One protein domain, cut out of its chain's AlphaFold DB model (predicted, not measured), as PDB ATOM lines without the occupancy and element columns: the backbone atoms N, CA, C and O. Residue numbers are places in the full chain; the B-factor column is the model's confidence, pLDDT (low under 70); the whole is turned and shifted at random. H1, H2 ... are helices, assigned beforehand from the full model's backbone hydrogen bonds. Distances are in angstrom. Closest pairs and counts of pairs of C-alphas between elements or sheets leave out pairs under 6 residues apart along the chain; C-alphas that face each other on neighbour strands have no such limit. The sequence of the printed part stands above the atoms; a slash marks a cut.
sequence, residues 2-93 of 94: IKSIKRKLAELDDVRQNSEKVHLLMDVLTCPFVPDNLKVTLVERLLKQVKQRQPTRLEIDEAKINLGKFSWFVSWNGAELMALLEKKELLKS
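Overview. This is residues 2 to 93 of the 94 residues of an uncharacterized protein of Pseudomonas baetica (UniProt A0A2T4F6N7). The longest helix, H3, makes a V with H2, H4 crosses H3, and these three helices form a small crossed body, from which H5 sticks out as a free arm that makes the length of the whole. Short H1 lies near the beginning of H2, at the side of the body. The printed part has 92 residues with five named helices, in the order H1, H2, H3, H4, H5, and no named strand; the class is all helix. The whole is loose, with a radius of gyration of the C-alphas of 15.4 A, and spans 54 by 24 by 21 A.

Along the chain. H3 is residues 36 to 51, 21.9 A long, from C-alpha 36 at (37.689, 39.907, 22.732). H2 is residues 19 to 30, 16.9 A, and H4 is residues 57 to 68, 16.2 A. H1 is residues 2 to 8, 10.0 A, from C-alpha 2 at (37.955, 27.364, 21.170). H5 is residues 78 to 92, 21.7 A, ending with C-alpha 92 at (54.922, 18.442, 0.377).

Arrangement. H3 and H4 touch about perpendicular, at 77 degrees, with H4 residues 60 to 64 alone; their closest C-alphas, of Glu 44 and Ile 60, are 5.9 A apart. H2 and H3 form a helical hairpin at a steep tilt of 44 degrees, opposite ways; H2 residues 25 to 29 alone touch H3 residues 39 to 42, closest at the C-alphas of Leu 29 and Lys 39, 5.7 A. H2 and H4 touch about perpendicular, at 82 degrees, closest at the C-alphas of Thr 30 and Gly 68, 4.9 A. H1 and H2 are close but not clearly touching, with the closest C-alphas, of Lys 8 and Lys 21, 7.3 A apart. H5 is apart from H1, H2, H3 and H4. In H1, H2, H3 and H4 every O i to N i+4 pair is within hydrogen-bond range; in H5, 10 of 11.

Size, cuts and confidence. The C-alphas farthest apart, of Arg 53 and Ser 93, are 54.6 A apart. Residues 78 to 93 stand free; the body without them spans 34 by 25 by 20 A. The printed part has no cut and no long link. Mean pLDDT of the printed part is 77.9; residues 2 to 3, 10 to 11, 71 and 74 to 93 are under 70.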
ATOM      1  N   ILE A   2      38.234  26.487  20.003       65.25
ATOM      2  CA  ILE A   2      37.955  27.364  21.170       65.25
ATOM      3  C   ILE A   2      37.385  26.614  22.393       65.25
ATOM      4  O   ILE A   2      37.747  26.919  23.525       65.25
ATOM      5  N   LYS A   3      36.536  25.594  22.192       69.00
ATOM      6  CA  LYS A   3      35.988  24.771  23.293       69.00
ATOM      7  C   LYS A   3      37.077  24.034  24.092       69.00
ATOM      8  O   LYS A   3      36.982  23.952  25.310       69.00
ATOM      9  N   SER A   4      38.122  23.542  23.425       71.56
ATOM     10  CA  SER A   4      39.237  22.842  24.080       71.56
ATOM     11  C   SER A   4      40.138  23.806  24.850       71.56
ATOM     12  O   SER A   4      40.569  23.480  25.950       71.56
ATOM     13  N   ILE A   5      40.360  25.008  24.304       71.12
ATOM     14  CA  ILE A   5      41.089  26.093  24.977       71.12
ATOM     15  C   ILE A   5      40.341  26.513  26.242       71.12
ATOM     16  O   ILE A   5      40.926  26.548  27.316       71.12
ATOM     17  N   LYS A   6      39.025  26.733  26.139       71.12
ATOM     18  CA  LYS A   6      38.170  27.035  27.295       71.12
ATOM     19  C   LYS A   6      38.222  25.954  28.368       71.12
ATOM     20  O   LYS A   6      38.161  26.299  29.534       71.12
ATOM     21  N   ARG A   7      38.334  24.676  27.990       75.88
ATOM     22  CA  ARG A   7      38.470  23.562  28.939       75.88
ATOM     23  C   ARG A   7      39.841  23.551  29.620       75.88
ATOM     24  O   ARG A   7      39.897  23.408  30.831       75.88
ATOM     25  N   LYS A   8      40.934  23.738  28.869       73.50
ATOM     26  CA  LYS A   8      42.299  23.793  29.429       73.50
ATOM     27  C   LYS A   8      42.534  25.024  30.314       73.50
ATOM     28  O   LYS A   8      43.246  24.928  31.303       73.50
ATOM     29  N   LEU A   9      41.912  26.152  29.965       73.06
ATOM     30  CA  LEU A   9      41.949  27.420  30.703       73.06
ATOM     31  C   LEU A   9      40.708  27.612  31.602       73.06
ATOM     32  O   LEU A   9      40.403  28.730  32.021       73.06
ATOM     33  N   ALA A  10      39.939  26.548  31.864       69.31
ATOM     34  CA  ALA A  10      38.809  26.615  32.791       69.31
ATOM     35  C   ALA A  10      39.316  26.811  34.222       69.31
ATOM     36  O   ALA A  10      38.786  27.657  34.941       69.31
ATOM     37  N   GLU A  11      40.383  26.090  34.565       69.88
ATOM     38  CA  GLU A  11      41.075  26.134  35.849       69.88
ATOM     39  C   GLU A  11      42.438  26.810  35.658       69.88
ATOM     40  O   GLU A  11      43.361  26.228  35.079       69.88
ATOM     41  N   LEU A  12      42.527  28.068  36.102       71.56
ATOM     42  CA  LEU A  12      43.762  28.865  36.127       71.56
ATOM     43  C   LEU A  12      44.454  28.833  37.504       71.56
ATOM     44  O   LEU A  12      45.408  29.576  37.715       71.56
ATOM     45  N   ASP A  13      43.988  28.011  38.444       72.50
ATOM     46  CA  ASP A  13      44.505  27.997  39.821       72.50
ATOM     47  C   ASP A  13      45.980  27.556  39.892       72.50
ATOM     48  O   ASP A  13      46.753  28.050  40.709       72.50
ATOM     49  N   ASP A  14      46.409  26.696  38.969       77.94
ATOM     50  CA  ASP A  14      47.788  26.222  38.805       77.94
ATOM     51  C   ASP A  14      48.583  27.027  37.765       77.94
ATOM     52  O   ASP A  14      49.690  26.630  37.404       77.94
ATOM     53  N   VAL A  15      48.075  28.167  37.272       77.69
ATOM     54  CA  VAL A  15      48.749  28.935  36.204       77.69
ATOM     55  C   VAL A  15      50.161  29.376  36.607       77.69
ATOM     56  O   VAL A  15      51.007  29.595  35.755       77.69
ATOM     57  N   ARG A  16      50.466  29.464  37.908       76.44
ATOM     58  CA  ARG A  16      51.821  29.767  38.404       76.44
ATOM     59  C   ARG A  16      52.777  28.567  38.379       76.44
ATOM     60  O   ARG A  16      53.982  28.764  38.470       76.44
ATOM     61  N   GLN A  17      52.251  27.347  38.304       81.31
ATOM     62  CA  GLN A  17      53.005  26.089  38.382       81.31
ATOM     63  C   GLN A  17      52.989  25.305  37.059       81.31
ATOM     64  O   GLN A  17      53.769  24.372  36.891       81.31
ATOM     65  N   ASN A  18      52.132  25.691  36.110       82.75
ATOM     66  CA  ASN A  18      51.941  24.999  34.842       82.75
ATOM     67  C   ASN A  18      52.359  25.875  33.652       82.75
ATOM     68  O   ASN A  18      51.596  26.721  33.176       82.75
ATOM     69  N   SER A  19      53.572  25.648  33.147       82.75
ATOM     70  CA  SER A  19      54.136  26.402  32.020       82.75
ATOM     71  C   SER A  19      53.334  26.237  30.724       82.75
ATOM     72  O   SER A  19      53.180  27.210  29.987       82.75
ATOM     73  N   GLU A  20      52.748  25.060  30.466       83.75
ATOM     74  CA  GLU A  20      51.889  24.835  29.293       83.75
ATOM     75  C   GLU A  20      50.673  25.770  29.323       83.75
ATOM     76  O   GLU A  20      50.341  26.402  28.317       83.75
ATOM     77  N   LYS A  21      50.024  25.901  30.486       83.31
ATOM     78  CA  LYS A  21      48.862  26.784  30.650       83.31
ATOM     79  C   LYS A  21      49.228  28.253  30.490       83.31
ATOM     80  O   LYS A  21      48.462  28.981  29.862       83.31
ATOM     81  N   VAL A  22      50.378  28.681  31.016       85.12
ATOM     82  CA  VAL A  22      50.872  30.055  30.825       85.12
ATOM     83  C   VAL A  22      51.087  30.324  29.347       85.12
ATOM     84  O   VAL A  22      50.513  31.271  28.824       85.12
ATOM     85  N   HIS A  23      51.847  29.478  28.653       84.81
ATOM     86  CA  HIS A  23      52.142  29.682  27.235       84.81
ATOM     87  C   HIS A  23      50.862  29.739  26.396       84.81
ATOM     88  O   HIS A  23      50.664  30.683  25.631       84.81
ATOM     89  N   LEU A  24      49.939  28.799  26.627       85.62
ATOM     90  CA  LEU A  24      48.640  28.787  25.959       85.62
ATOM     91  C   LEU A  24      47.829  30.059  26.247       85.62
ATOM     92  O   LEU A  24      47.185  30.591  25.346       85.62
ATOM     93  N   LEU A  25      47.840  30.551  27.489       85.88
ATOM     94  CA  LEU A  25      47.160  31.789  27.865       85.88
ATOM     95  C   LEU A  25      47.734  32.985  27.096       85.88
ATOM     96  O   LEU A  25      46.966  33.744  26.505       85.88
ATOM     97  N   MET A  26      49.059  33.131  27.056       84.94
ATOM     98  CA  MET A  26      49.719  34.248  26.368       84.94
ATOM     99  C   MET A  26      49.457  34.232  24.854       84.94
ATOM    100  O   MET A  26      49.173  35.278  24.258       84.94
ATOM    101  N   ASP A  27      49.471  33.052  24.232       84.19
ATOM    102  CA  ASP A  27      49.148  32.895  22.809       84.19
ATOM    103  C   ASP A  27      47.686  33.242  22.507       84.19
ATOM    104  O   ASP A  27      47.377  33.905  21.518       84.19
ATOM    105  N   VAL A  28      46.757  32.844  23.379       85.56
ATOM    106  CA  VAL A  28      45.327  33.145  23.212       85.56
ATOM    107  C   VAL A  28      45.045  34.644  23.361       85.56
ATOM    108  O   VAL A  28      44.185  35.176  22.655       85.56
ATOM    109  N   LEU A  29      45.767  35.341  24.242       85.50
ATOM    110  CA  LEU A  29      45.626  36.789  24.425       85.50
ATOM    111  C   LEU A  29      46.102  37.580  23.200       85.50
ATOM    112  O   LEU A  29      45.461  38.563  22.813       85.50
ATOM    113  N   THR A  30      47.164  37.120  22.542       83.75
ATOM    114  CA  THR A  30      47.726  37.767  21.346       83.75
ATOM    115  C   THR A  30      47.059  37.357  20.043       83.75
ATOM    116  O   THR A  30      47.102  38.110  19.075       83.75
ATOM    117  N   CYS A  31      46.375  36.214  20.012       82.25
ATOM    118  CA  CYS A  31      45.740  35.714  18.800       82.25
ATOM    119  C   CYS A  31      44.613  36.646  18.308       82.25
ATOM    120  O   CYS A  31      43.644  36.871  19.044       82.25
ATOM    121  N   PRO A  32      44.662  37.165  17.067       80.69
ATOM    122  CA  PRO A  32      43.635  38.064  16.535       80.69
ATOM    123  C   PRO A  32      42.299  37.353  16.274       80.69
ATOM    124  O   PRO A  32      41.251  37.990  16.257       80.69
ATOM    125  N   PHE A  33      42.314  36.026  16.124       81.56
ATOM    126  CA  PHE A  33      41.126  35.214  15.833       81.56
ATOM    127  C   PHE A  33      40.324  34.822  17.082       81.56
ATOM    128  O   PHE A  33      39.264  34.200  16.982       81.56
ATOM    129  N   VAL A  34      40.827  35.148  18.274       83.69
ATOM    130  CA  VAL A  34      40.131  34.895  19.536       83.69
ATOM    131  C   VAL A  34      39.219  36.082  19.849       83.69
ATOM    132  O   VAL A  34      39.697  37.218  19.872       83.69
ATOM    133  N   PRO A  35      37.925  35.851  20.135       87.00
ATOM    134  CA  PRO A  35      37.002  36.943  20.399       87.00
ATOM    135  C   PRO A  35      37.361  37.685  21.695       87.00
ATOM    136  O   PRO A  35      37.768  37.082  22.691       87.00
ATOM    137  N   ASP A  36      37.205  39.011  21.674       86.56
ATOM    138  CA  ASP A  36      37.689  39.907  22.732       86.56
ATOM    139  C   ASP A  36      37.046  39.627  24.098       86.56
ATOM    140  O   ASP A  36      37.722  39.659  25.122       86.56
ATOM    141  N   ASN A  37      35.768  39.231  24.117       87.25
ATOM    142  CA  ASN A  37      35.074  38.826  25.341       87.25
ATOM    143  C   ASN A  37      35.793  37.683  26.078       87.25
ATOM    144  O   ASN A  37      35.877  37.694  27.304       87.25
ATOM    145  N   LEU A  38      36.351  36.719  25.342       85.69
ATOM    146  CA  LEU A  38      37.108  35.619  25.924       85.69
ATOM    147  C   LEU A  38      38.439  36.113  26.491       85.69
ATOM    148  O   LEU A  38      38.828  35.679  27.572       85.69
ATOM    149  N   LYS A  39      39.110  37.040  25.798       88.38
ATOM    150  CA  LYS A  39      40.356  37.651  26.280       88.38
ATOM    151  C   LYS A  39      40.128  38.407  27.584       88.38
ATOM    152  O   LYS A  39      40.867  38.191  28.535       88.38
ATOM    153  N   VAL A  40      39.068  39.212  27.658       90.38
ATOM    154  CA  VAL A  40      38.675  39.946  28.872       90.38
ATOM    155  C   VAL A  40      38.461  38.988  30.046       90.38
ATOM    156  O   VAL A  40      39.066  39.176  31.098       90.38
ATOM    157  N   THR A  41      37.690  37.909  29.859       89.56
ATOM    158  CA  THR A  41      37.473  36.903  30.916       89.56
ATOM    159  C   THR A  41      38.774  36.230  31.365       89.56
ATOM    160  O   THR A  41      38.955  35.953  32.550       89.56
ATOM    161  N   LEU A  42      39.689  35.942  30.437       88.06
ATOM    162  CA  LEU A  42      40.974  35.317  30.750       88.06
ATOM    163  C   LEU A  42      41.903  36.265  31.522       88.06
ATOM    164  O   LEU A  42      42.499  35.848  32.515       88.06
ATOM    165  N   VAL A  43      41.982  37.537  31.118       90.00
ATOM    166  CA  VAL A  43      42.760  38.570  31.821       90.00
ATOM    167  C   VAL A  43      42.196  38.825  33.216       90.00
ATOM    168  O   VAL A  43      42.961  38.902  34.173       90.00
ATOM    169  N   GLU A  44      40.873  38.896  33.362       90.88
ATOM    170  CA  GLU A  44      40.223  39.044  34.667       90.88
ATOM    171  C   GLU A  44      40.600  37.896  35.614       90.88
ATOM    172  O   GLU A  44      41.015  38.135  36.751       90.88
ATOM    173  N   ARG A  45      40.515  36.645  35.141       87.25
ATOM    174  CA  ARG A  45      40.897  35.462  35.928       87.25
ATOM    175  C   ARG A  45      42.374  35.480  36.305       87.25
ATOM    176  O   ARG A  45      42.699  35.218  37.459       87.25
ATOM    177  N   LEU A  46      43.251  35.823  35.362       87.31
ATOM    178  CA  LEU A  46      44.685  35.947  35.614       87.31
ATOM    179  C   LEU A  46      44.967  37.010  36.681       87.31
ATOM    180  O   LEU A  46      45.667  36.738  37.652       87.31
ATOM    181  N   LEU A  47      44.390  38.205  36.546       88.50
ATOM    182  CA  LEU A  47      44.575  39.287  37.512       88.50
ATOM    183  C   LEU A  47      44.027  38.924  38.891       88.50
ATOM    184  O   LEU A  47      44.671  39.244  39.889       88.50
ATOM    185  N   LYS A  48      42.894  38.218  38.959       88.88
ATOM    186  CA  LYS A  48      42.347  37.711  40.221       88.88
ATOM    187  C   LYS A  48      43.305  36.729  40.897       88.88
ATOM    188  O   LYS A  48      43.539  36.851  42.094       88.88
ATOM    189  N   GLN A  49      43.907  35.819  40.132       85.44
ATOM    190  CA  GLN A  49      44.915  34.876  40.632       85.44
ATOM    191  C   GLN A  49      46.213  35.572  41.059       85.44
ATOM    192  O   GLN A  49      46.824  35.204  42.061       85.44
ATOM    193  N   VAL A  50      46.663  36.593  40.324       84.69
ATOM    194  CA  VAL A  50      47.914  37.313  40.618       84.69
ATOM    195  C   VAL A  50      47.759  38.246  41.821       84.69
ATOM    196  O   VAL A  50      48.563  38.181  42.751       84.69
ATOM    197  N   LYS A  51      46.717  39.084  41.817       85.56
ATOM    198  CA  LYS A  51      46.472  40.124  42.828       85.56
ATOM    199  C   LYS A  51      45.684  39.628  44.042       85.56
ATOM    200  O   LYS A  51      45.530  40.389  44.990       85.56
ATOM    201  N   GLN A  52      45.152  38.402  44.001       84.75
ATOM    202  CA  GLN A  52      44.288  37.821  45.041       84.75
ATOM    203  C   GLN A  52      43.083  38.711  45.406       84.75
ATOM    204  O   GLN A  52      42.554  38.654  46.512       84.75
ATOM    205  N   ARG A  53      42.632  39.550  44.465       89.56
ATOM    206  CA  ARG A  53      41.466  40.430  44.609       89.56
ATOM    207  C   ARG A  53      40.736  40.574  43.288       89.56
ATOM    208  O   ARG A  53      41.295  40.279  42.234       89.56
ATOM    209  N   GLN A  54      39.509  41.081  43.334       88.50
ATOM    210  CA  GLN A  54      38.783  41.403  42.114       88.50
ATOM    211  C   GLN A  54      39.443  42.610  41.414       88.50
ATOM    212  O   GLN A  54      39.650  43.649  42.055       88.50
ATOM    213  N   PRO A  55      39.855  42.475  40.141       89.38
ATOM    214  CA  PRO A  55      40.423  43.582  39.380       89.38
ATOM    215  C   PRO A  55      39.329  44.559  38.940       89.38
ATOM    216  O   PRO A  55      38.185  44.165  38.710       89.38
ATOM    217  N   THR A  56      39.671  45.838  38.808       92.75
ATOM    218  CA  THR A  56      38.760  46.824  38.214       92.75
ATOM    219  C   THR A  56      38.773  46.723  36.691       92.75
ATOM    220  O   THR A  56      39.706  46.193  36.088       92.75
ATOM    221  N   ARG A  57      37.739  47.265  36.040       90.56
ATOM    222  CA  ARG A  57      37.639  47.243  34.574       90.56
ATOM    223  C   ARG A  57      38.824  47.930  33.885       90.56
ATOM    224  O   ARG A  57      39.341  47.389  32.917       90.56
ATOM    225  N   LEU A  58      39.301  49.042  34.449       91.75
ATOM    226  CA  LEU A  58      40.506  49.734  33.977       91.75
ATOM    227  C   LEU A  58      41.740  48.827  34.026       91.75
ATOM    228  O   LEU A  58      42.469  48.739  33.046       91.75
ATOM    229  N   GLU A  59      41.936  48.088  35.121       90.38
ATOM    230  CA  GLU A  59      43.072  47.168  35.251       90.38
ATOM    231  C   GLU A  59      43.010  46.015  34.247       90.38
ATOM    232  O   GLU A  59      44.049  45.568  33.762       90.38
ATOM    233  N   ILE A  60      41.806  45.526  33.939       91.88
ATOM    234  CA  ILE A  60      41.604  44.477  32.934       91.88
ATOM    235  C   ILE A  60      41.953  45.007  31.542       91.88
ATOM    236  O   ILE A  60      42.676  44.340  30.802       91.88
ATOM    237  N   ASP A  61      41.475  46.199  31.192       90.19
ATOM    238  CA  ASP A  61      41.727  46.801  29.883       90.19
ATOM    239  C   ASP A  61      43.212  47.152  29.701       90.19
ATOM    240  O   ASP A  61      43.806  46.795  28.681       90.19
ATOM    241  N   GLU A  62      43.854  47.743  30.713       91.56
ATOM    242  CA  GLU A  62      45.297  48.013  30.706       91.56
ATOM    243  C   GLU A  62      46.118  46.729  30.581       91.56
ATOM    244  O   GLU A  62      47.033  46.651  29.758       91.56
ATOM    245  N   ALA A  63      45.787  45.693  31.359       88.31
ATOM    246  CA  ALA A  63      46.480  44.413  31.280       88.31
ATOM    247  C   ALA A  63      46.275  43.749  29.915       88.31
ATOM    248  O   ALA A  63      47.233  43.238  29.345       88.31
ATOM    249  N   LYS A  64      45.068  43.799  29.343       89.06
ATOM    250  CA  LYS A  64      44.795  43.265  28.002       89.06
ATOM    251  C   LYS A  64      45.629  43.977  26.940       89.06
ATOM    252  O   LYS A  64      46.233  43.313  26.101       89.06
ATOM    253  N   ILE A  65      45.693  45.307  26.994       87.94
ATOM    254  CA  ILE A  65      46.500  46.113  26.071       87.94
ATOM    255  C   ILE A  65      47.983  45.776  26.234       87.94
ATOM    256  O   ILE A  65      48.668  45.520  25.248       87.94
ATOM    257  N   ASN A  66      48.488  45.745  27.466       86.69
ATOM    258  CA  ASN A  66      49.904  45.500  27.727       86.69
ATOM    259  C   ASN A  66      50.321  44.070  27.371       86.69
ATOM    260  O   ASN A  66      51.366  43.884  26.758       86.69
ATOM    261  N   LEU A  67      49.493  43.070  27.674       84.44
ATOM    262  CA  LEU A  67      49.751  41.675  27.318       84.44
ATOM    263  C   LEU A  67      49.567  41.416  25.817       84.44
ATOM    264  O   LEU A  67      50.248  40.563  25.266       84.44
ATOM    265  N   GLY A  68      48.680  42.144  25.135       79.75
ATOM    266  CA  GLY A  68      48.439  41.986  23.698       79.75
ATOM    267  C   GLY A  68      49.480  42.654  22.793       79.75
ATOM    268  O   GLY A  68      49.524  42.345  21.606       79.75
ATOM    269  N   LYS A  69      50.313  43.560  23.325       78.81
ATOM    270  CA  LYS A  69      51.349  44.283  22.559       78.81
ATOM    271  C   LYS A  69      52.548  43.421  22.167       78.81
ATOM    272  O   LYS A  69      53.236  43.748  21.205       78.81
ATOM    273  N   PHE A  70      52.828  42.360  22.915       74.25
ATOM    274  CA  PHE A  70      53.994  41.510  22.690       74.25
ATOM    275  C   PHE A  70      53.600  40.292  21.861       74.25
ATOM    276  O   PHE A  70      52.609  39.649  22.176       74.25
ATOM    277  N   SER A  71      54.378  39.930  20.839       68.75
ATOM    278  CA  SER A  71      54.267  38.596  20.228       68.75
ATOM    279  C   SER A  71      55.002  37.607  21.129       68.75
ATOM    280  O   SER A  71      56.216  37.480  21.022       68.75
ATOM    281  N   TRP A  72      54.288  36.987  22.076       75.56
ATOM    282  CA  TRP A  72      54.903  36.138  23.107       75.56
ATOM    283  C   TRP A  72      55.651  34.945  22.516       75.56
ATOM    284  O   TRP A  72      56.858  34.830  22.706       75.56
ATOM    285  N   PHE A  73      54.940  34.075  21.797       73.44
ATOM    286  CA  PHE A  73      55.523  32.872  21.196       73.44
ATOM    287  C   PHE A  73      55.198  32.758  19.705       73.44
ATOM    288  O   PHE A  73      56.043  32.324  18.925       73.44
ATOM    289  N   VAL A  74      54.003  33.197  19.293       68.06
ATOM    290  CA  VAL A  74      53.589  33.236  17.885       68.06
ATOM    291  C   VAL A  74      53.459  34.681  17.402       68.06
ATOM    292  O   VAL A  74      52.663  35.460  17.928       68.06
ATOM    293  N   SER A  75      54.222  35.029  16.360       66.81
ATOM    294  CA  SER A  75      53.999  36.241  15.566       66.81
ATOM    295  C   SER A  75      52.751  36.032  14.712       66.81
ATOM    296  O   SER A  75      52.744  35.248  13.764       66.81
ATOM    297  N   TRP A  76      51.664  36.719  15.059       67.38
ATOM    298  CA  TRP A  76      50.431  36.716  14.265       67.38
ATOM    299  C   TRP A  76      50.491  37.697  13.084       67.38
ATOM    300  O   TRP A  76      49.463  37.988  12.471       67.38
ATOM    301  N   ASN A  77      51.680  38.221  12.759       65.12
ATOM    302  CA  ASN A  77      51.884  39.074  11.600       65.12
ATOM    303  C   ASN A  77      51.570  38.274  10.325       65.12
ATOM    304  O   ASN A  77      52.250  37.300   9.996       65.12
ATOM    305  N   GLY A  78      50.511  38.669   9.613       57.97
ATOM    306  CA  GLY A  78      49.953  37.901   8.496       57.97
ATOM    307  C   GLY A  78      50.952  37.607   7.371       57.97
ATOM    308  O   GLY A  78      50.828  36.578   6.713       57.97
ATOM    309  N   ALA A  79      51.974  38.452   7.194       58.41
ATOM    310  CA  ALA A  79      53.033  38.241   6.207       58.41
ATOM    311  C   ALA A  79      53.923  37.022   6.527       58.41
ATOM    312  O   ALA A  79      54.265  36.258   5.627       58.41
ATOM    313  N   GLU A  80      54.252  36.784   7.801       58.25
ATOM    314  CA  GLU A  80      55.029  35.607   8.217       58.25
ATOM    315  C   GLU A  80      54.180  34.337   8.213       58.25
ATOM    316  O   GLU A  80      54.659  33.277   7.813       58.25
ATOM    317  N   LEU A  81      52.908  34.434   8.615       60.56
ATOM    318  CA  LEU A  81      52.009  33.282   8.630       60.56
ATOM    319  C   LEU A  81      51.763  32.745   7.212       60.56
ATOM    320  O   LEU A  81      51.800  31.532   7.005       60.56
ATOM    321  N   MET A  82      51.570  33.637   6.234       60.38
ATOM    322  CA  MET A  82      51.431  33.255   4.825       60.38
ATOM    323  C   MET A  82      52.730  32.662   4.270       60.38
ATOM    324  O   MET A  82      52.687  31.596   3.662       60.38
ATOM    325  N   ALA A  83      53.888  33.263   4.567       61.06
ATOM    326  CA  ALA A  83      55.183  32.724   4.145       61.06
ATOM    327  C   ALA A  83      55.481  31.332   4.744       61.06
ATOM    328  O   ALA A  83      56.079  30.475   4.088       61.06
ATOM    329  N   LEU A  84      55.055  31.074   5.988       61.62
ATOM    330  CA  LEU A  84      55.178  29.767   6.644       61.62
ATOM    331  C   LEU A  84      54.232  28.715   6.052       61.62
ATOM    332  O   LEU A  84      54.599  27.538   5.988       61.62
ATOM    333  N   LEU A  85      53.032  29.120   5.627       61.62
ATOM    334  CA  LEU A  85      52.080  28.247   4.940       61.62
ATOM    335  C   LEU A  85      52.572  27.892   3.529       61.62
ATOM    336  O   LEU A  85      52.628  26.706   3.203       61.62
ATOM    337  N   GLU A  86      53.026  28.874   2.746       60.81
ATOM    338  CA  GLU A  86      53.592  28.650   1.405       60.81
ATOM    339  C   GLU A  86      54.807  27.717   1.441       60.81
ATOM    340  O   GLU A  86      54.876  26.756   0.672       60.81
ATOM    341  N   LYS A  87      55.744  27.920   2.377       60.78
ATOM    342  CA  LYS A  87      56.909  27.027   2.519       60.78
ATOM    343  C   LYS A  87      56.531  25.586   2.871       60.78
ATOM    344  O   LYS A  87      57.225  24.662   2.449       60.78
ATOM    345  N   LYS A  88      55.467  25.369   3.653       61.12
ATOM    346  CA  LYS A  88      55.018  24.017   4.029       61.12
ATOM    347  C   LYS A  88      54.292  23.287   2.901       61.12
ATOM    348  O   LYS A  88      54.409  22.067   2.824       61.12
ATOM    349  N   GLU A  89      53.571  24.007   2.050       59.47
ATOM    350  CA  GLU A  89      52.970  23.456   0.829       59.47
ATOM    351  C   GLU A  89      54.056  23.057  -0.184       59.47
ATOM    352  O   GLU A  89      54.039  21.938  -0.696       59.47
ATOM    353  N   LEU A  90      55.073  23.906  -0.380       56.72
ATOM    354  CA  LEU A  90      56.195  23.634  -1.290       56.72
ATOM    355  C   LEU A  90      57.010  22.385  -0.908       56.72
ATOM    356  O   LEU A  90      57.462  21.660  -1.788       56.72
ATOM    357  N   LEU A  91      57.163  22.090   0.387       53.91
ATOM    358  CA  LEU A  91      57.879  20.900   0.874       53.91
ATOM    359  C   LEU A  91      57.081  19.591   0.764       53.91
ATOM    360  O   LEU A  91      57.675  18.523   0.849       53.91
ATOM    361  N   LYS A  92      55.752  19.642   0.601       52.38
ATOM    362  CA  LYS A  92      54.922  18.442   0.377       52.38
ATOM    363  C   LYS A  92      54.889  17.994  -1.085       52.38
ATOM    364  O   LYS A  92      54.423  16.893  -1.358       52.38
ATOM    365  N   SER A  93      55.327  18.854  -2.001       50.78
ATOM    366  CA  SER A  93      55.281  18.624  -3.447       50.78
ATOM    367  C   SER A  93      56.584  18.041  -4.023       50.78
ATOM    368  O   SER A  93      56.701  17.966  -5.247       50.78
TER     369      SER A  93